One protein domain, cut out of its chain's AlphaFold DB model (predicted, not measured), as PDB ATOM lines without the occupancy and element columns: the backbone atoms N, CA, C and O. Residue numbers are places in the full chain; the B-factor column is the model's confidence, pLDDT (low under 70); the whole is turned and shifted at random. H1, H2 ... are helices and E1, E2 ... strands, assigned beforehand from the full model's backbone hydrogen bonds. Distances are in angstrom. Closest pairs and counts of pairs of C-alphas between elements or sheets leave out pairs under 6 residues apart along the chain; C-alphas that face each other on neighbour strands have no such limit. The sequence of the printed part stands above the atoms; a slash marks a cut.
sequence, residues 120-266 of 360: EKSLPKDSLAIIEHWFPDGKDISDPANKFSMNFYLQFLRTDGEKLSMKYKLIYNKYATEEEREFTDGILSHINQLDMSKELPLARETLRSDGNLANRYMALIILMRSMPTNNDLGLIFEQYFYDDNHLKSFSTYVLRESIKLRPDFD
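What this domain is: This is residues 120 to 266 of the 360 residues of an uncharacterized protein of Balneola sp (UniProt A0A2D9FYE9). Four helices, H4 to H7, make an up-and-down bundle in which each runs against the one before it in the chain, with H4 set more slantwise. H1 and H3 pack on one side of it, a small hairpin of strands E1 and E2 sits beside the end of H5, and H2 lies farthest out; before H1, residues 120 to 128 run past the end of the bundle where H5 begins. The printed part has 147 residues, in the order H1 E1 E2 H2 H3 H4 H5 H6 H7, with an antiparallel sheet E1 - E2, and is mostly helix. It is compact, with a radius of gyration of the C-alphas of 14.3 A, and rounded, spanning 37 by 34 by 29 A.

How they stand to each other: After residues 120 to 143, with no named element, comes H1, residues 144 to 154. E1, residues 157 to 159, and E2, residues 164 to 166, form a hairpin: N 158 and O 165 are within hydrogen-bond range at 2.9 A, as are N 165 and O 158 at 2.9 A. H2, residues 169 to 175, touches no helix. It is close to but not clearly touching H3, residues 178 to 193, the closest C-alphas being those of Asn 173 and Arg 181, 7.2 A apart. H3 touches H1 with residues 180 to 184 alone, at a steep tilt of 65 degrees; the closest C-alphas, of Ser 149 and Glu 180, are 5.5 A apart. H4, residues 196 to 209, and H5, residues 213 to 225, form a helical hairpin at a steep tilt of 43 degrees, with the C-alphas of Ala 203 and Ala 219 closest at 4.3 A. H6, residues 230 to 241, and H7, residues 245 to 261, form another at a shallow tilt of 23 degrees, closest at the C-alphas of Tyr 240 and Lys 248, 5.4 A. H5 and H7 touch and run the same way at a shallow tilt of 10 degrees, closest at the C-alphas of Met 224 and Ser 258, 5.6 A. H4 and H7 are apart. Every O i to N i+4 pair is within hydrogen-bond range in H1, H2, H3 and H5; the counts are 8 of 10 in H4, 5 of 8 in H6 and 11 of 13 in H7.

Where its parts are: H1 begins at C-alpha 144, (171.860, 185.975, 158.985). H3 is 22.7 A long from first to last C-alpha, H4 19.6 A, and H5 18.6 A. H7, 25.0 A long with a kink of 27 degrees near residue 254, ends at C-alpha 261, (164.052, 199.245, 186.207).

The domain as a whole: The C-alphas of Glu 178 and Asp 266 are farthest apart, at 41.6 A. The printed part has no cut, and the links between its named elements are tight. The mean pLDDT of the printed part is 92.0, and no printed residue is under 70.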
ATOM      1  N   GLU A 120     153.980 204.641 160.383       92.81
ATOM      2  CA  GLU A 120     155.355 204.224 160.153       92.81
ATOM      3  C   GLU A 120     156.107 205.200 159.259       92.81
ATOM      4  O   GLU A 120     155.527 205.966 158.488       92.81
ATOM      5  N   LYS A 121     157.427 205.174 159.391       94.69
ATOM      6  CA  LYS A 121     158.385 205.971 158.646       94.69
ATOM      7  C   LYS A 121     159.510 205.070 158.156       94.69
ATOM      8  O   LYS A 121     159.844 204.059 158.775       94.69
ATOM      9  N   SER A 122     160.125 205.458 157.047       94.75
ATOM     10  CA  SER A 122     161.344 204.805 156.579       94.75
ATOM     11  C   SER A 122     162.474 204.991 157.593       94.75
ATOM     12  O   SER A 122     162.531 206.002 158.301       94.75
ATOM     13  N   LEU A 123     163.389 204.021 157.643       94.56
ATOM     14  CA  LEU A 123     164.649 204.180 158.365       94.56
ATOM     15  C   LEU A 123     165.401 205.423 157.855       94.56
ATOM     16  O   LEU A 123     165.271 205.776 156.674       94.56
ATOM     17  N   PRO A 124     166.185 206.104 158.712       95.25
ATOM     18  CA  PRO A 124     167.106 207.132 158.249       95.25
ATOM     19  C   PRO A 124     168.113 206.545 157.256       95.25
ATOM     20  O   PRO A 124     168.228 205.330 157.101       95.25
ATOM     21  N   LYS A 125     168.872 207.410 156.587       94.94
ATOM     22  CA  LYS A 125     170.006 206.940 155.787       94.94
ATOM     23  C   LYS A 125     171.114 206.441 156.709       94.94
ATOM     24  O   LYS A 125     171.328 207.014 157.774       94.94
ATOM     25  N   ASP A 126     171.851 205.437 156.252       93.69
ATOM     26  CA  ASP A 126     173.094 205.013 156.892       93.69
ATOM     27  C   ASP A 126     174.046 206.211 156.943       93.69
ATOM     28  O   ASP A 126     174.447 206.763 155.915       93.69
ATOM     29  N   SER A 127     174.325 206.663 158.159       89.00
ATOM     30  CA  SER A 127     175.093 207.878 158.436       89.00
ATOM     31  C   SER A 127     176.414 207.562 159.129       89.00
ATOM     32  O   SER A 127     177.359 208.346 159.045       89.00
ATOM     33  N   LEU A 128     176.490 206.393 159.766       86.44
ATOM     34  CA  LEU A 128     177.670 205.871 160.431       86.44
ATOM     35  C   LEU A 128     178.098 204.567 159.754       86.44
ATOM     36  O   LEU A 128     177.273 203.771 159.303       86.44
ATOM     37  N   ALA A 129     179.409 204.333 159.709       85.50
ATOM     38  CA  ALA A 129     179.923 202.996 159.443       85.50
ATOM     39  C   ALA A 129     179.512 202.040 160.579       85.50
ATOM     40  O   ALA A 129     179.094 202.479 161.656       85.50
ATOM     41  N   ILE A 130     179.656 200.734 160.352       84.88
ATOM     42  CA  ILE A 130     179.530 199.753 161.432       84.88
ATOM     43  C   ILE A 130     180.512 200.137 162.542       84.88
ATOM     44  O   ILE A 130     181.695 200.369 162.289       84.88
ATOM     45  N   ILE A 131     180.010 200.238 163.771       90.38
ATOM     46  CA  ILE A 131     180.818 200.593 164.936       90.38
ATOM     47  C   ILE A 131     181.543 199.327 165.396       90.38
ATOM     48  O   ILE A 131     181.057 198.596 166.253       90.38
ATOM     49  N   GLU A 132     182.685 199.037 164.769       88.75
ATOM     50  CA  GLU A 132     183.391 197.753 164.892       88.75
ATOM     51  C   GLU A 132     183.644 197.341 166.345       88.75
ATOM     52  O   GLU A 132     183.427 196.188 166.698       88.75
ATOM     53  N   HIS A 133     184.000 198.278 167.230       91.06
ATOM     54  CA  HIS A 133     184.286 197.962 168.633       91.06
ATOM     55  C   HIS A 133     183.051 197.567 169.457       91.06
ATOM     56  O   HIS A 133     183.208 197.151 170.603       91.06
ATOM     57  N   TRP A 134     181.828 197.668 168.925       92.62
ATOM     58  CA  TRP A 134     180.632 197.077 169.543       92.62
ATOM     59  C   TRP A 134     180.500 195.582 169.262       92.62
ATOM     60  O   TRP A 134     179.804 194.882 170.001       92.62
ATOM     61  N   PHE A 135     181.186 195.081 168.240       88.25
ATOM     62  CA  PHE A 135     181.113 193.698 167.803       88.25
ATOM     63  C   PHE A 135     182.393 192.964 168.209       88.25
ATOM     64  O   PHE A 135     183.492 193.418 167.900       88.25
ATOM     65  N   PRO A 136     182.294 191.820 168.899       83.69
ATOM     66  CA  PRO A 136     183.438 190.935 169.053       83.69
ATOM     67  C   PRO A 136     183.910 190.442 167.678       83.69
ATOM     68  O   PRO A 136     183.091 190.260 166.773       83.69
ATOM     69  N   ASP A 137     185.204 190.149 167.545       77.81
ATOM     70  CA  ASP A 137     185.784 189.638 166.298       77.81
ATOM     71  C   ASP A 137     184.980 188.450 165.735       77.81
ATOM     72  O   ASP A 137     184.717 187.462 166.429       77.81
ATOM     73  N   GLY A 138     184.569 188.562 164.467       70.75
ATOM     74  CA  GLY A 138     183.800 187.534 163.755       70.75
ATOM     75  C   GLY A 138     182.315 187.428 164.137       70.75
ATOM     76  O   GLY A 138     181.647 186.503 163.683       70.75
ATOM     77  N   LYS A 139     181.782 188.347 164.953       79.44
ATOM     78  CA  LYS A 139     180.399 188.311 165.473       79.44
ATOM     79  C   LYS A 139     179.536 189.461 164.950       79.44
ATOM     80  O   LYS A 139     178.789 190.083 165.704       79.44
ATOM     81  N   ASP A 140     179.645 189.735 163.654       78.31
ATOM     82  CA  ASP A 140     178.820 190.732 162.967       78.31
ATOM     83  C   ASP A 140     177.359 190.260 162.888       78.31
ATOM     84  O   ASP A 140     177.066 189.174 162.387       78.31
ATOM     85  N   ILE A 141     176.430 191.074 163.386       81.75
ATOM     86  CA  ILE A 141     174.992 190.762 163.406       81.75
ATOM     87  C   ILE A 141     174.269 191.107 162.097       81.75
ATOM     88  O   ILE A 141     173.052 190.931 162.003       81.75
ATOM     89  N   SER A 142     175.003 191.603 161.099       80.25
ATOM     90  CA  SER A 142     174.565 191.635 159.707       80.25
ATOM     91  C   SER A 142     174.513 190.231 159.087       80.25
ATOM     92  O   SER A 142     173.717 190.002 158.171       80.25
ATOM     93  N   ASP A 143     175.278 189.273 159.628       84.31
ATOM     94  CA  ASP A 143     175.227 187.875 159.210       84.31
ATOM     95  C   ASP A 143     173.880 187.232 159.612       84.31
ATOM     96  O   ASP A 143     173.466 187.337 160.774       84.31
ATOM     97  N   PRO A 144     173.169 186.550 158.690       83.81
ATOM     98  CA  PRO A 144     171.860 185.975 158.985       83.81
ATOM     99  C   PRO A 144     171.847 184.956 160.130       83.81
ATOM    100  O   PRO A 144     170.867 184.917 160.880       83.81
ATOM    101  N   ALA A 145     172.900 184.144 160.282       84.25
ATOM    102  CA  ALA A 145     172.977 183.161 161.358       84.25
ATOM    103  C   ALA A 145     173.140 183.875 162.703       84.25
ATOM    104  O   ALA A 145     172.337 183.653 163.609       84.25
ATOM    105  N   ASN A 146     174.070 184.831 162.792       85.94
ATOM    106  CA  ASN A 146     174.261 185.653 163.991       85.94
ATOM    107  C   ASN A 146     173.000 186.450 164.357       85.94
ATOM    108  O   ASN A 146     172.623 186.532 165.530       85.94
ATOM    109  N   LYS A 147     172.295 187.004 163.361       84.50
ATOM    110  CA  LYS A 147     171.018 187.703 163.567       84.50
ATOM    111  C   LYS A 147     169.953 186.770 164.149       84.50
ATOM    112  O   LYS A 147     169.209 187.171 165.048       84.50
ATOM    113  N   PHE A 148     169.861 185.533 163.663       83.88
ATOM    114  CA  PHE A 148     168.942 184.534 164.209       83.88
ATOM    115  C   PHE A 148     169.309 184.158 165.653       83.88
ATOM    116  O   PHE A 148     168.449 184.221 166.537       83.88
ATOM    117  N   SER A 149     170.590 183.880 165.920       87.38
ATOM    118  CA  SER A 149     171.093 183.583 167.266       87.38
ATOM    119  C   SER A 149     170.802 184.721 168.244       87.38
ATOM    120  O   SER A 149     170.368 184.477 169.370       87.38
ATOM    121  N   MET A 150     170.975 185.974 167.806       88.81
ATOM    122  CA  MET A 150     170.669 187.160 168.603       88.81
ATOM    123  C   MET A 150     169.172 187.264 168.925       88.81
ATOM    124  O   MET A 150     168.808 187.478 170.080       88.81
ATOM    125  N   ASN A 151     168.289 187.057 167.944       84.81
ATOM    126  CA  ASN A 151     166.838 187.065 168.168       84.81
ATOM    127  C   ASN A 151     166.398 186.028 169.207       84.81
ATOM    128  O   ASN A 151     165.565 186.315 170.070       84.81
ATOM    129  N   PHE A 152     166.957 184.819 169.139       85.31
ATOM    130  CA  PHE A 152     166.676 183.789 170.134       85.31
ATOM    131  C   PHE A 152     167.212 184.196 171.513       85.31
ATOM    132  O   PHE A 152     166.497 184.118 172.512       85.31
ATOM    133  N   TYR A 153     168.441 184.705 171.563       89.75
ATOM    134  CA  TYR A 153     169.117 185.133 172.782       89.75
ATOM    135  C   TYR A 153     168.406 186.255 173.545       89.75
ATOM    136  O   TYR A 153     168.278 186.173 174.769       89.75
ATOM    137  N   LEU A 154     167.897 187.273 172.847       89.94
ATOM    138  CA  LEU A 154     167.220 188.424 173.457       89.94
ATOM    139  C   LEU A 154     166.035 188.032 174.340       89.94
ATOM    140  O   LEU A 154     165.770 188.679 175.354       89.94
ATOM    141  N   GLN A 155     165.355 186.930 174.017       88.50
ATOM    142  CA  GLN A 155     164.254 186.413 174.828       88.50
ATOM    143  C   GLN A 155     164.708 186.043 176.247       88.50
ATOM    144  O   GLN A 155     163.925 186.174 177.197       88.50
ATOM    145  N   PHE A 156     165.972 185.642 176.394       91.75
ATOM    146  CA  PHE A 156     166.616 185.233 177.638       91.75
ATOM    147  C   PHE A 156     167.455 186.339 178.275       91.75
ATOM    148  O   PHE A 156     167.878 186.186 179.420       91.75
ATOM    149  N   LEU A 157     167.705 187.449 177.583       92.75
ATOM    150  CA  LEU A 157     168.492 188.546 178.129       92.75
ATOM    151  C   LEU A 157     167.746 189.233 179.285       92.75
ATOM    152  O   LEU A 157     166.523 189.386 179.264       92.75
ATOM    153  N   ARG A 158     168.491 189.639 180.315       94.50
ATOM    154  CA  ARG A 158     168.013 190.467 181.429       94.50
ATOM    155  C   ARG A 158     169.092 191.460 181.855       94.50
ATOM    156  O   ARG A 158     170.275 191.228 181.609       94.50
ATOM    157  N   THR A 159     168.682 192.511 182.550       95.19
ATOM    158  CA  THR A 159     169.566 193.547 183.096       95.19
ATOM    159  C   THR A 159     169.205 193.843 184.552       95.19
ATOM    160  O   THR A 159     168.062 193.629 184.960       95.19
ATOM    161  N   ASP A 160     170.181 194.296 185.335       94.25
ATOM    162  CA  ASP A 160     169.984 194.918 186.652       94.25
ATOM    163  C   ASP A 160     170.266 196.433 186.643       94.25
ATOM    164  O   ASP A 160     170.194 197.073 187.687       94.25
ATOM    165  N   GLY A 161     170.547 197.009 185.467       93.00
ATOM    166  CA  GLY A 161     170.890 198.421 185.284       93.00
ATOM    167  C   GLY A 161     172.394 198.710 185.253       93.00
ATOM    168  O   GLY A 161     172.780 199.835 184.933       93.00
ATOM    169  N   GLU A 162     173.239 197.715 185.537       93.81
ATOM    170  CA  GLU A 162     174.702 197.835 185.460       93.81
ATOM    171  C   GLU A 162     175.321 196.805 184.504       93.81
ATOM    172  O   GLU A 162     176.307 197.079 183.801       93.81
ATOM    173  N   LYS A 163     174.741 195.601 184.469       95.44
ATOM    174  CA  LYS A 163     175.209 194.495 183.638       95.44
ATOM    175  C   LYS A 163     174.063 193.723 183.008       95.44
ATOM    176  O   LYS A 163     172.981 193.534 183.565       95.44
ATOM    177  N   LEU A 164     174.373 193.154 181.855       96.06
ATOM    178  CA  LEU A 164     173.554 192.149 181.211       96.06
ATOM    179  C   LEU A 164     173.847 190.770 181.804       96.06
ATOM    180  O   LEU A 164     174.977 190.442 182.175       96.06
ATOM    181  N   SER A 165     172.823 189.924 181.863       94.44
ATOM    182  CA  SER A 165     172.955 188.504 182.193       94.44
ATOM    183  C   SER A 165     171.865 187.675 181.514       94.44
ATOM    184  O   SER A 165     170.933 188.214 180.924       94.44
ATOM    185  N   MET A 166     171.968 186.346 181.591       92.12
ATOM    186  CA  MET A 166     171.022 185.435 180.948       92.12
ATOM    187  C   MET A 166     170.037 184.844 181.966       92.12
ATOM    188  O   MET A 166     170.416 184.159 182.920       92.12
ATOM    189  N   LYS A 167     168.747 185.093 181.752       90.38
ATOM    190  CA  LYS A 167     167.628 184.433 182.424       90.38
ATOM    191  C   LYS A 167     167.446 183.028 181.845       90.38
ATOM    192  O   LYS A 167     167.580 182.823 180.649       90.38
ATOM    193  N   TYR A 168     167.107 182.055 182.691       87.81
ATOM    194  CA  TYR A 168     166.850 180.669 182.270       87.81
ATOM    195  C   TYR A 168     167.972 180.047 181.414       87.81
ATOM    196  O   TYR A 168     167.685 179.300 180.481       87.81
ATOM    197  N   LYS A 169     169.247 180.296 181.756       88.69
ATOM    198  CA  LYS A 169     170.414 179.776 181.010       88.69
ATOM    199  C   LYS A 169     170.354 178.262 180.751       88.69
ATOM    200  O   LYS A 169     170.767 177.811 179.694       88.69
ATOM    201  N   LEU A 170     169.769 177.476 181.661       87.88
ATOM    202  CA  LEU A 170     169.544 176.037 181.451       87.88
ATOM    203  C   LEU A 170     168.601 175.728 180.276       87.88
ATOM    204  O   LEU A 170     168.846 174.779 179.539       87.88
ATOM    205  N   ILE A 171     167.530 176.510 180.108       85.88
ATOM    206  CA  ILE A 171     166.595 176.365 178.985       85.88
ATOM    207  C   ILE A 171     167.305 176.785 177.702       85.88
ATOM    208  O   ILE A 171     167.322 176.012 176.753       85.88
ATOM    209  N   TYR A 172     167.952 177.951 177.699       88.62
ATOM    210  CA  TYR A 172     168.717 178.421 176.543       88.62
ATOM    211  C   TYR A 172     169.750 177.379 176.082       88.62
ATOM    212  O   TYR A 172     169.700 176.930 174.942       88.62
ATOM    213  N   ASN A 173     170.595 176.886 176.993       89.06
ATOM    214  CA  ASN A 173     171.627 175.892 176.684       89.06
ATOM    215  C   ASN A 173     171.071 174.563 176.151       89.06
ATOM    216  O   ASN A 173     171.798 173.832 175.486       89.06
ATOM    217  N   LYS A 174     169.813 174.226 176.464       91.12
ATOM    218  CA  LYS A 174     169.158 173.012 175.965       91.12
ATOM    219  C   LYS A 174     168.759 173.130 174.491       91.12
ATOM    220  O   LYS A 174     168.704 172.109 173.813       91.12
ATOM    221  N   TYR A 175     168.428 174.335 174.030       88.50
ATOM    222  CA  TYR A 175     167.873 174.567 172.693       88.50
ATOM    223  C   TYR A 175     168.857 175.234 171.730       88.50
ATOM    224  O   TYR A 175     168.739 175.007 170.532       88.50
ATOM    225  N   ALA A 176     169.811 176.017 172.238       88.94
ATOM    226  CA  ALA A 176     170.832 176.663 171.422       88.94
ATOM    227  C   ALA A 176     171.907 175.668 170.956       88.94
ATOM    228  O   ALA A 176     172.298 174.783 171.729       88.94
ATOM    229  N   THR A 177     172.437 175.838 169.744       90.75
ATOM    230  CA  THR A 177     173.628 175.108 169.271       90.75
ATOM    231  C   THR A 177     174.895 175.577 169.991       90.75
ATOM    232  O   THR A 177     174.868 176.501 170.806       90.75
ATOM    233  N   GLU A 178     176.022 174.905 169.760       90.81
ATOM    234  CA  GLU A 178     177.301 175.324 170.339       90.81
ATOM    235  C   GLU A 178     177.752 176.679 169.794       90.81
ATOM    236  O   GLU A 178     178.064 177.570 170.581       90.81
ATOM    237  N   GLU A 179     177.643 176.875 168.484       88.94
ATOM    238  CA  GLU A 179     177.974 178.120 167.796       88.94
ATOM    239  C   GLU A 179     177.100 179.283 168.290       88.94
ATOM    240  O   GLU A 179     177.604 180.371 168.574       88.94
ATOM    241  N   GLU A 180     175.795 179.050 168.483       90.19
ATOM    242  CA  GLU A 180     174.883 180.057 169.037       90.19
ATOM    243  C   GLU A 180     175.285 180.463 170.463       90.19
ATOM    244  O   GLU A 180     175.246 181.648 170.816       90.19
ATOM    245  N   ARG A 181     175.699 179.501 171.296       91.50
ATOM    246  CA  ARG A 181     176.169 179.784 172.660       91.50
ATOM    247  C   ARG A 181     177.481 180.557 172.648       91.50
ATOM    248  O   ARG A 181     177.601 181.533 173.382       91.50
ATOM    249  N   GLU A 182     178.444 180.161 171.821       90.31
ATOM    250  CA  GLU A 182     179.722 180.867 171.692       90.31
ATOM    251  C   GLU A 182     179.526 182.307 171.216       90.31
ATOM    252  O   GLU A 182     180.128 183.242 171.762       90.31
ATOM    253  N   PHE A 183     178.657 182.510 170.224       90.00
ATOM    254  CA  PHE A 183     178.287 183.832 169.739       90.00
ATOM    255  C   PHE A 183     177.689 184.683 170.871       90.00
ATOM    256  O   PHE A 183     178.233 185.743 171.199       90.00
ATOM    257  N   THR A 184     176.633 184.195 171.524       90.81
ATOM    258  CA  THR A 184     175.876 184.963 172.528       90.81
ATOM    259  C   THR A 184     176.633 185.205 173.830       90.81
ATOM    260  O   THR A 184     176.595 186.326 174.339       90.81
ATOM    261  N   ASP A 185     177.364 184.219 174.363       90.81
ATOM    262  CA  ASP A 185     178.192 184.406 175.562       90.81
ATOM    263  C   ASP A 185     179.334 185.407 175.272       90.81
ATOM    264  O   ASP A 185     179.686 186.217 176.134       90.81
ATOM    265  N   GLY A 186     179.862 185.427 174.041       91.50
ATOM    266  CA  GLY A 186     180.845 186.425 173.618       91.50
ATOM    267  C   GLY A 186     180.280 187.841 173.526       91.50
ATOM    268  O   GLY A 186     180.893 188.762 174.059       91.50
ATOM    269  N   ILE A 187     179.102 188.013 172.917       92.06
ATOM    270  CA  ILE A 187     178.405 189.309 172.879       92.06
ATOM    271  C   ILE A 187     178.116 189.799 174.303       92.06
ATOM    272  O   ILE A 187     178.413 190.943 174.640       92.06
ATOM    273  N   LEU A 188     177.592 188.921 175.162       93.75
ATOM    274  CA  LEU A 188     177.291 189.235 176.557       93.75
ATOM    275  C   LEU A 188     178.526 189.728 177.316       93.75
ATOM    276  O   LEU A 188     178.471 190.745 178.009       93.75
ATOM    277  N   SER A 189     179.631 188.987 177.207       94.31
ATOM    278  CA  SER A 189     180.890 189.344 177.859       94.31
ATOM    279  C   SER A 189     181.410 190.683 177.346       94.31
ATOM    280  O   SER A 189     181.782 191.537 178.148       94.31
ATOM    281  N   HIS A 190     181.401 190.876 176.027       95.38
ATOM    282  CA  HIS A 190     181.915 192.076 175.375       95.38
ATOM    283  C   HIS A 190     181.146 193.331 175.785       95.38
ATOM    284  O   HIS A 190     181.733 194.277 176.303       95.38
ATOM    285  N   ILE A 191     179.813 193.312 175.672       94.81
ATOM    286  CA  ILE A 191     178.977 194.468 176.025       94.81
ATOM    287  C   ILE A 191     179.145 194.848 177.499       94.81
ATOM    288  O   ILE A 191     179.154 196.034 177.828       94.81
ATOM    289  N   ASN A 192     179.322 193.871 178.392       96.56
ATOM    290  CA  ASN A 192     179.563 194.124 179.814       96.56
ATOM    291  C   ASN A 192     180.935 194.761 180.110       96.56
ATOM    292  O   ASN A 192     181.094 195.367 181.169       96.56
ATOM    293  N   GLN A 193     181.905 194.657 179.199       96.00
ATOM    294  CA  GLN A 193     183.244 195.246 179.337       96.00
ATOM    295  C   GLN A 193     183.356 196.653 178.733       96.00
ATOM    296  O   GLN A 193     184.303 197.372 179.045       96.00
ATOM    297  N   LEU A 194     182.393 197.067 177.904       95.81
ATOM    298  CA  LEU A 194     182.381 198.392 177.281       95.81
ATOM    299  C   LEU A 194     182.338 199.535 178.314       95.81
ATOM    300  O   LEU A 194     181.681 199.439 179.359       95.81
ATOM    301  N   ASP A 195     182.980 200.655 177.981       95.94
ATOM    302  CA  ASP A 195     182.971 201.889 178.775       95.94
ATOM    303  C   ASP A 195     181.672 202.675 178.530       95.94
ATOM    304  O   ASP A 195     181.564 203.482 177.606       95.94
ATOM    305  N   MET A 196     180.663 202.454 179.379       95.88
ATOM    306  CA  MET A 196     179.328 203.054 179.218       95.88
ATOM    307  C   MET A 196     179.333 204.587 179.213       95.88
ATOM    308  O   MET A 196     178.421 205.188 178.646       95.88
ATOM    309  N   SER A 197     180.354 205.232 179.790       95.75
ATOM    310  CA  SER A 197     180.477 206.694 179.746       95.75
ATOM    311  C   SER A 197     180.698 207.219 178.320       95.75
ATOM    312  O   SER A 197     180.273 208.329 178.001       95.75
ATOM    313  N   LYS A 198     181.300 206.395 177.453       96.38
ATOM    314  CA  LYS A 198     181.536 206.678 176.032       96.38
ATOM    315  C   LYS A 198     180.459 206.085 175.138       96.38
ATOM    316  O   LYS A 198     180.012 206.748 174.206       96.38
ATOM    317  N   GLU A 199     180.013 204.867 175.440       97.12
ATOM    318  CA  GLU A 199     179.102 204.151 174.545       97.12
ATOM    319  C   GLU A 199     177.656 204.649 174.620       97.12
ATOM    320  O   GLU A 199     176.973 204.656 173.601       97.12
ATOM    321  N   LEU A 200     177.168 205.108 175.780       97.31
ATOM    322  CA  LEU A 200     175.778 205.574 175.893       97.31
ATOM    323  C   LEU A 200     175.481 206.816 175.034       97.31
ATOM    324  O   LEU A 200     174.449 206.825 174.360       97.31
ATOM    325  N   PRO A 201     176.330 207.866 175.009       97.25
ATOM    326  CA  PRO A 201     176.159 208.970 174.066       97.25
ATOM    327  C   PRO A 201     176.097 208.513 172.605       97.25
ATOM    328  O   PRO A 201     175.223 208.971 171.871       97.25
ATOM    329  N   LEU A 202     176.972 207.585 172.207       97.25
ATOM    330  CA  LEU A 202     177.018 207.067 170.840       97.25
ATOM    331  C   LEU A 202     175.773 206.231 170.506       97.25
ATOM    332  O   LEU A 202     175.145 206.474 169.485       97.25
ATOM    333  N   ALA A 203     175.345 205.336 171.399       97.94
ATOM    334  CA  ALA A 203     174.124 204.544 171.241       97.94
ATOM    335  C   ALA A 203     172.876 205.424 171.066       97.94
ATOM    336  O   ALA A 203     172.040 205.167 170.199       97.94
ATOM    337  N   ARG A 204     172.761 206.503 171.851       98.00
ATOM    338  CA  ARG A 204     171.666 207.475 171.715       98.00
ATOM    339  C   ARG A 204     171.678 208.162 170.356       98.00
ATOM    340  O   ARG A 204     170.614 208.354 169.777       98.00
ATOM    341  N   GLU A 205     172.854 208.546 169.868       97.00
ATOM    342  CA  GLU A 205     172.987 209.170 168.553       97.00
ATOM    343  C   GLU A 205     172.607 208.194 167.439       97.00
ATOM    344  O   GLU A 205     171.743 208.506 166.622       97.00
ATOM    345  N   THR A 206     173.132 206.967 167.484       97.44
ATOM    346  CA  THR A 206     172.789 205.895 166.544       97.44
ATOM    347  C   THR A 206     171.275 205.694 166.425       97.44
ATOM    348  O   THR A 206     170.746 205.657 165.315       97.44
ATOM    349  N   LEU A 207     170.540 205.611 167.541       97.38
ATOM    350  CA  LEU A 207     169.085 205.403 167.489       97.38
ATOM    351  C   LEU A 207     168.311 206.584 166.890       97.38
ATOM    352  O   LEU A 207     167.241 206.369 166.309       97.38
ATOM    353  N   ARG A 208     168.838 207.809 166.998       95.69
ATOM    354  CA  ARG A 208     168.206 209.016 166.445       95.69
ATOM    355  C   ARG A 208     168.410 209.142 164.946       95.69
ATOM    356  O   ARG A 208     167.454 209.432 164.230       95.69
ATOM    357  N   SER A 209     169.642 208.958 164.481       94.69
ATOM    358  CA  SER A 209     170.051 209.452 163.164       94.69
ATOM    359  C   SER A 209     170.527 208.373 162.199       94.69
ATOM    360  O   SER A 209     170.450 208.599 160.993       94.69
ATOM    361  N   ASP A 210     170.942 207.200 162.679       95.94
ATOM    362  CA  ASP A 210     171.592 206.207 161.824       95.94
ATOM    363  C   ASP A 210     170.603 205.212 161.212       95.94
ATOM    364  O   ASP A 210     169.702 204.734 161.896       95.94
ATOM    365  N   GLY A 211     170.744 204.894 159.926       94.88
ATOM    366  CA  GLY A 211     169.951 203.870 159.234       94.88
ATOM    367  C   GLY A 211     170.426 202.434 159.467       94.88
ATOM    368  O   GLY A 211     169.636 201.496 159.336       94.88
ATOM    369  N   ASN A 212     171.688 202.259 159.879       93.94
ATOM    370  CA  ASN A 212     172.319 200.947 159.946       93.94
ATOM    371  C   ASN A 212     171.701 200.085 161.059       93.94
ATOM    372  O   ASN A 212     171.844 200.350 162.257       93.94
ATOM    373  N   LEU A 213     171.020 199.010 160.657       93.44
ATOM    374  CA  LEU A 213     170.302 198.130 161.577       93.44
ATOM    375  C   LEU A 213     171.222 197.423 162.581       93.44
ATOM    376  O   LEU A 213     170.835 197.280 163.737       93.44
ATOM    377  N   ALA A 214     172.434 197.021 162.183       92.31
ATOM    378  CA  ALA A 214     173.374 196.376 163.096       92.31
ATOM    379  C   ALA A 214     173.782 197.335 164.227       92.31
ATOM    380  O   ALA A 214     173.709 196.986 165.408       92.31
ATOM    381  N   ASN A 215     174.105 198.584 163.887       94.31
ATOM    382  CA  ASN A 215     174.381 199.610 164.889       94.31
ATOM    383  C   ASN A 215     173.159 199.845 165.796       94.31
ATOM    384  O   ASN A 215     173.300 199.871 167.018       94.31
ATOM    385  N   ARG A 216     171.945 199.960 165.234       96.06
ATOM    386  CA  ARG A 216     170.712 200.155 166.024       96.06
ATOM    387  C   ARG A 216     170.447 199.020 167.010       96.06
ATOM    388  O   ARG A 216     170.116 199.281 168.165       96.06
ATOM    389  N   TYR A 217     170.606 197.769 166.585       94.62
ATOM    390  CA  TYR A 217     170.423 196.608 167.455       94.62
ATOM    391  C   TYR A 217     171.397 196.625 168.636       94.62
ATOM    392  O   TYR A 217     170.979 196.430 169.778       94.62
ATOM    393  N   MET A 218     172.675 196.918 168.390       94.31
ATOM    394  CA  MET A 218     173.667 197.025 169.461       94.31
ATOM    395  C   MET A 218     173.407 198.222 170.369       94.31
ATOM    396  O   MET A 218     173.487 198.080 171.587       94.31
ATOM    397  N   ALA A 219     173.012 199.366 169.809       97.00
ATOM    398  CA  ALA A 219     172.634 200.542 170.581       97.00
ATOM    399  C   ALA A 219     171.474 200.241 171.548       97.00
ATOM    400  O   ALA A 219     171.535 200.634 172.711       97.00
ATOM    401  N   LEU A 220     170.462 199.476 171.117       97.19
ATOM    402  CA  LEU A 220     169.377 199.016 171.992       97.19
ATOM    403  C   LEU A 220     169.884 198.130 173.141       97.19
ATOM    404  O   LEU A 220     169.478 198.319 174.288       97.19
ATOM    405  N   ILE A 221     170.794 197.190 172.869       95.31
ATOM    406  CA  ILE A 221     171.360 196.311 173.907       95.31
ATOM    407  C   ILE A 221     172.267 197.099 174.873       95.31
ATOM    408  O   ILE A 221     172.248 196.856 176.080       95.31
ATOM    409  N   ILE A 222     173.027 198.075 174.370       96.44
ATOM    410  CA  ILE A 222     173.849 198.986 175.180       96.44
ATOM    411  C   ILE A 222     172.961 199.834 176.099       96.44
ATOM    412  O   ILE A 222     173.245 199.922 177.294       96.44
ATOM    413  N   LEU A 223     171.854 200.391 175.588       96.69
ATOM    414  CA  LEU A 223     170.878 201.092 176.429       96.69
ATOM    415  C   LEU A 223     170.302 200.170 177.507       96.69
ATOM    416  O   LEU A 223     170.252 200.569 178.666       96.69
ATOM    417  N   MET A 224     169.942 198.929 177.154       95.31
ATOM    418  CA  MET A 224     169.432 197.930 178.101       95.31
ATOM    419  C   MET A 224     170.429 197.602 179.220       95.31
ATOM    420  O   MET A 224     170.023 197.316 180.348       95.31
ATOM    421  N   ARG A 225     171.737 197.595 178.930       95.06
ATOM    422  CA  ARG A 225     172.767 197.334 179.947       95.06
ATOM    423  C   ARG A 225     172.746 198.390 181.054       95.06
ATOM    424  O   ARG A 225     173.037 198.061 182.199       95.06
ATOM    425  N   SER A 226     172.425 199.632 180.711       92.06
ATOM    426  CA  SER A 226     172.335 200.740 181.659       92.06
ATOM    427  C   SER A 226     170.941 200.862 182.273       92.06
ATOM    428  O   SER A 226     169.964 200.410 181.686       92.06
ATOM    429  N   MET A 227     170.823 201.514 183.433       93.12
ATOM    430  CA  MET A 227     169.532 201.999 183.924       93.12
ATOM    431  C   MET A 227     169.044 203.131 182.995       93.12
ATOM    432  O   MET A 227     169.608 204.229 183.038       93.12
ATOM    433  N   PRO A 228     168.028 202.903 182.142       93.38
ATOM    434  CA  PRO A 228     167.690 203.845 181.086       93.38
ATOM    435  C   PRO A 228     166.932 205.049 181.645       93.38
ATOM    436  O   PRO A 228     166.027 204.913 182.473       93.38
ATOM    437  N   THR A 229     167.265 206.247 181.167       94.06
ATOM    438  CA  THR A 229     166.540 207.485 181.494       94.06
ATOM    439  C   THR A 229     165.184 207.553 180.774       94.06
ATOM    440  O   THR A 229     164.894 206.742 179.897       94.06
ATOM    441  N   ASN A 230     164.331 208.537 181.102       93.12
ATOM    442  CA  ASN A 230     163.075 208.752 180.359       93.12
ATOM    443  C   ASN A 230     163.330 209.009 178.869       93.12
ATOM    444  O   ASN A 230     162.594 208.505 178.027       93.12
ATOM    445  N   ASN A 231     164.408 209.729 178.549       94.25
ATOM    446  CA  ASN A 231     164.808 209.975 177.167       94.25
ATOM    447  C   ASN A 231     165.254 208.683 176.474       94.25
ATOM    448  O   ASN A 231     164.919 208.478 175.314       94.25
ATOM    449  N   ASP A 232     165.968 207.800 177.177       96.12
ATOM    450  CA  ASP A 232     166.396 206.510 176.621       96.12
ATOM    451  C   ASP A 232     165.195 205.600 176.336       96.12
ATOM    452  O   ASP A 232     165.115 204.998 175.268       96.12
ATOM    453  N   LEU A 233     164.217 205.555 177.247       95.56
ATOM    454  CA  LEU A 233     162.956 204.847 177.016       95.56
ATOM    455  C   LEU A 233     162.167 205.462 175.852       95.56
ATOM    456  O   LEU A 233     161.661 204.721 175.014       95.56
ATOM    457  N   GLY A 234     162.120 206.794 175.747       95.06
ATOM    458  CA  GLY A 234     161.546 207.496 174.596       95.06
ATOM    459  C   GLY A 234     162.192 207.073 173.274       95.06
ATOM    460  O   GLY A 234     161.481 206.724 172.335       95.06
ATOM    461  N   LEU A 235     163.525 206.982 173.229       96.25
ATOM    462  CA  LEU A 235     164.256 206.489 172.056       96.25
ATOM    463  C   LEU A 235     163.915 205.031 171.726       96.25
ATOM    464  O   LEU A 235     163.753 204.708 170.552       96.25
ATOM    465  N   ILE A 236     163.769 204.153 172.725       96.88
ATOM    466  CA  ILE A 236     163.327 202.765 172.503       96.88
ATOM    467  C   ILE A 236     161.907 202.743 171.912       96.88
ATOM    468  O   ILE A 236     161.642 202.007 170.964       96.88
ATOM    469  N   PHE A 237     160.999 203.585 172.412       95.88
ATOM    470  CA  PHE A 237     159.641 203.706 171.875       95.88
ATOM    471  C   PHE A 237     159.601 204.245 170.439       95.88
ATOM    472  O   PHE A 237     158.780 203.803 169.637       95.88
ATOM    473  N   GLU A 238     160.483 205.178 170.086       95.75
ATOM    474  CA  GLU A 238     160.558 205.719 168.726       95.75
ATOM    475  C   GLU A 238     160.891 204.655 167.673       95.75
ATOM    476  O   GLU A 238     160.541 204.821 166.502       95.75
ATOM    477  N   GLN A 239     161.516 203.545 168.080       96.56
ATOM    478  CA  GLN A 239     161.887 202.471 167.162       96.56
ATOM    479  C   GLN A 239     160.676 201.793 166.517       96.56
ATOM    480  O   GLN A 239     160.767 201.311 165.391       96.56
ATOM    481  N   TYR A 240     159.521 201.809 167.187       95.94
ATOM    482  CA  TYR A 240     158.291 201.204 166.678       95.94
ATOM    483  C   TYR A 240     157.655 201.949 165.508       95.94
ATOM    484  O   TYR A 240     156.751 201.413 164.874       95.94
ATOM    485  N   PHE A 241     158.117 203.164 165.211       96.06
ATOM    486  CA  PHE A 241     157.687 203.887 164.020       96.06
ATOM    487  C   PHE A 241     158.453 203.468 162.768       96.06
ATOM    488  O   PHE A 241     158.042 203.856 161.687       96.06
ATOM    489  N   TYR A 242     159.561 202.735 162.856       95.62
ATOM    490  CA  TYR A 242     160.272 202.313 161.648       95.62
ATOM    491  C   TYR A 242     159.655 201.044 161.069       95.62
ATOM    492  O   TYR A 242     159.383 200.109 161.817       95.62
ATOM    493  N   ASP A 243     159.470 200.988 159.749       92.38
ATOM    494  CA  ASP A 243     158.949 199.802 159.047       92.38
ATOM    495  C   ASP A 243     160.007 198.682 158.945       92.38
ATOM    496  O   ASP A 243     160.482 198.330 157.868       92.38
ATOM    497  N   ASP A 244     160.436 198.157 160.098       92.50
ATOM    498  CA  ASP A 244     161.288 196.972 160.215       92.50
ATOM    499  C   ASP A 244     160.836 196.097 161.399       92.50
ATOM    500  O   ASP A 244     160.908 196.479 162.570       92.50
ATOM    501  N   ASN A 245     160.372 194.883 161.092       88.75
ATOM    502  CA  ASN A 245     159.836 193.962 162.097       88.75
ATOM    503  C   ASN A 245     160.899 193.438 163.071       88.75
ATOM    504  O   ASN A 245     160.587 193.202 164.236       88.75
ATOM    505  N   HIS A 246     162.152 193.287 162.638       89.25
ATOM    506  CA  HIS A 246     163.208 192.800 163.523       89.25
ATOM    507  C   HIS A 246     163.578 193.869 164.549       89.25
ATOM    508  O   HIS A 246     163.695 193.566 165.733       89.25
ATOM    509  N   LEU A 247     163.688 195.128 164.122       93.62
ATOM    510  CA  LEU A 247     163.920 196.264 165.004       93.62
ATOM    511  C   LEU A 247     162.809 196.406 166.044       93.62
ATOM    512  O   LEU A 247     163.107 196.603 167.223       93.62
ATOM    513  N   LYS A 248     161.545 196.235 165.649       94.25
ATOM    514  CA  LYS A 248     160.402 196.228 166.576       94.25
ATOM    515  C   LYS A 248     160.489 195.092 167.599       94.25
ATOM    516  O   LYS A 248     160.267 195.327 168.790       94.25
ATOM    517  N   SER A 249     160.867 193.885 167.178       91.06
ATOM    518  CA  SER A 249     161.054 192.761 168.103       91.06
ATOM    519  C   SER A 249     162.217 192.990 169.067       91.06
ATOM    520  O   SER A 249     162.042 192.849 170.278       91.06
ATOM    521  N   PHE A 250     163.375 193.442 168.575       93.25
ATOM    522  CA  PHE A 250     164.515 193.834 169.416       93.25
ATOM    523  C   PHE A 250     164.110 194.890 170.447       93.25
ATOM    524  O   PHE A 250     164.364 194.728 171.643       93.25
ATOM    525  N   SER A 251     163.422 195.936 169.989       96.31
ATOM    526  CA  SER A 251     162.933 197.022 170.839       96.31
ATOM    527  C   SER A 251     161.971 196.503 171.901       96.31
ATOM    528  O   SER A 251     162.049 196.940 173.041       96.31
ATOM    529  N   THR A 252     161.141 195.505 171.583       95.50
ATOM    530  CA  THR A 252     160.221 194.889 172.551       95.50
ATOM    531  C   THR A 252     160.940 194.124 173.647       95.50
ATOM    532  O   THR A 252     160.611 194.294 174.823       95.50
ATOM    533  N   TYR A 253     161.948 193.321 173.308       93.31
ATOM    534  CA  TYR A 253     162.726 192.606 174.321       93.31
ATOM    535  C   TYR A 253     163.531 193.558 175.207       93.31
ATOM    536  O   TYR A 253     163.562 193.379 176.426       93.31
ATOM    537  N   VAL A 254     164.115 194.598 174.612       95.44
ATOM    538  CA  VAL A 254     164.854 195.630 175.344       95.44
ATOM    539  C   VAL A 254     163.927 196.452 176.233       95.44
ATOM    540  O   VAL A 254     164.217 196.610 177.420       95.44
ATOM    541  N   LEU A 255     162.782 196.907 175.716       95.50
ATOM    542  CA  LEU A 255     161.778 197.653 176.474       95.50
ATOM    543  C   LEU A 255     161.278 196.841 177.669       95.50
ATOM    544  O   LEU A 255     161.223 197.366 178.778       95.50
ATOM    545  N   ARG A 256     160.977 195.549 177.464       93.75
ATOM    546  CA  ARG A 256     160.486 194.631 178.503       93.75
ATOM    547  C   ARG A 256     161.372 194.609 179.737       93.75
ATOM    548  O   ARG A 256     160.858 194.539 180.848       93.75
ATOM    549  N   GLU A 257     162.686 194.581 179.560       93.44
ATOM    550  CA  GLU A 257     163.619 194.528 180.685       93.44
ATOM    551  C   GLU A 257     163.970 195.923 181.206       93.44
ATOM    552  O   GLU A 257     164.061 196.110 182.415       93.44
ATOM    553  N   SER A 258     164.082 196.905 180.312       94.50
ATOM    554  CA  SER A 258     164.415 198.294 180.640       94.50
ATOM    555  C   SER A 258     163.352 198.966 181.508       94.50
ATOM    556  O   SER A 258     163.678 199.622 182.496       94.50
ATOM    557  N   ILE A 259     162.070 198.782 181.177       93.38
ATOM    558  CA  ILE A 259     160.964 199.446 181.878       93.38
ATOM    559  C   ILE A 259     160.807 198.959 183.324       93.38
ATOM    560  O   ILE A 259     160.466 199.744 184.201       93.38
ATOM    561  N   LYS A 260     161.154 197.695 183.613       92.25
ATOM    562  CA  LYS A 260     161.104 197.133 184.977       92.25
ATOM    563  C   LYS A 260     162.041 197.851 185.944       92.25
ATOM    564  O   LYS A 260     161.808 197.827 187.147       92.25
ATOM    565  N   LEU A 261     163.111 198.451 185.422       93.44
ATOM    566  CA  LEU A 261     164.052 199.245 186.207       93.44
ATOM    567  C   LEU A 261     163.525 200.661 186.487       93.44
ATOM    568  O   LEU A 261     164.131 201.386 187.268       93.44
ATOM    569  N   ARG A 262     162.421 201.065 185.846       92.38
ATOM    570  CA  ARG A 262     161.866 202.423 185.864       92.38
ATOM    571  C   ARG A 262     160.386 202.423 186.276       92.38
ATOM    572  O   ARG A 262     159.531 202.813 185.483       92.38
ATOM    573  N   PRO A 263     160.057 202.029 187.524       89.06
ATOM    574  CA  PRO A 263     158.686 202.117 188.042       89.06
ATOM    575  C   PRO A 263     158.166 203.564 188.127       89.06
ATOM    576  O   PRO A 263     156.971 203.783 188.288       89.06
ATOM    577  N   ASP A 264     159.068 204.543 188.036       90.12
ATOM    578  CA  ASP A 264     158.829 205.984 188.010       90.12
ATOM    579  C   ASP A 264     158.673 206.556 186.587       90.12
ATOM    580  O   ASP A 264     158.682 207.775 186.412       90.12
ATOM    581  N   PHE A 265     158.606 205.706 185.556       90.69
ATOM    582  CA  PHE A 265     158.550 206.166 184.174       90.69
ATOM    583  C   PHE A 265     157.311 207.030 183.899       90.69
ATOM    584  O   PHE A 265     156.174 206.640 184.164       90.69
ATOM    585  N   ASP A 266     157.551 208.202 183.312       88.69
ATOM    586  CA  ASP A 266     156.504 209.125 182.896       88.69
ATOM    587  C   ASP A 266     156.003 208.779 181.486       88.69
ATOM    588  O   ASP A 266     156.647 209.068 180.474       88.69
TER     589      ASP A 266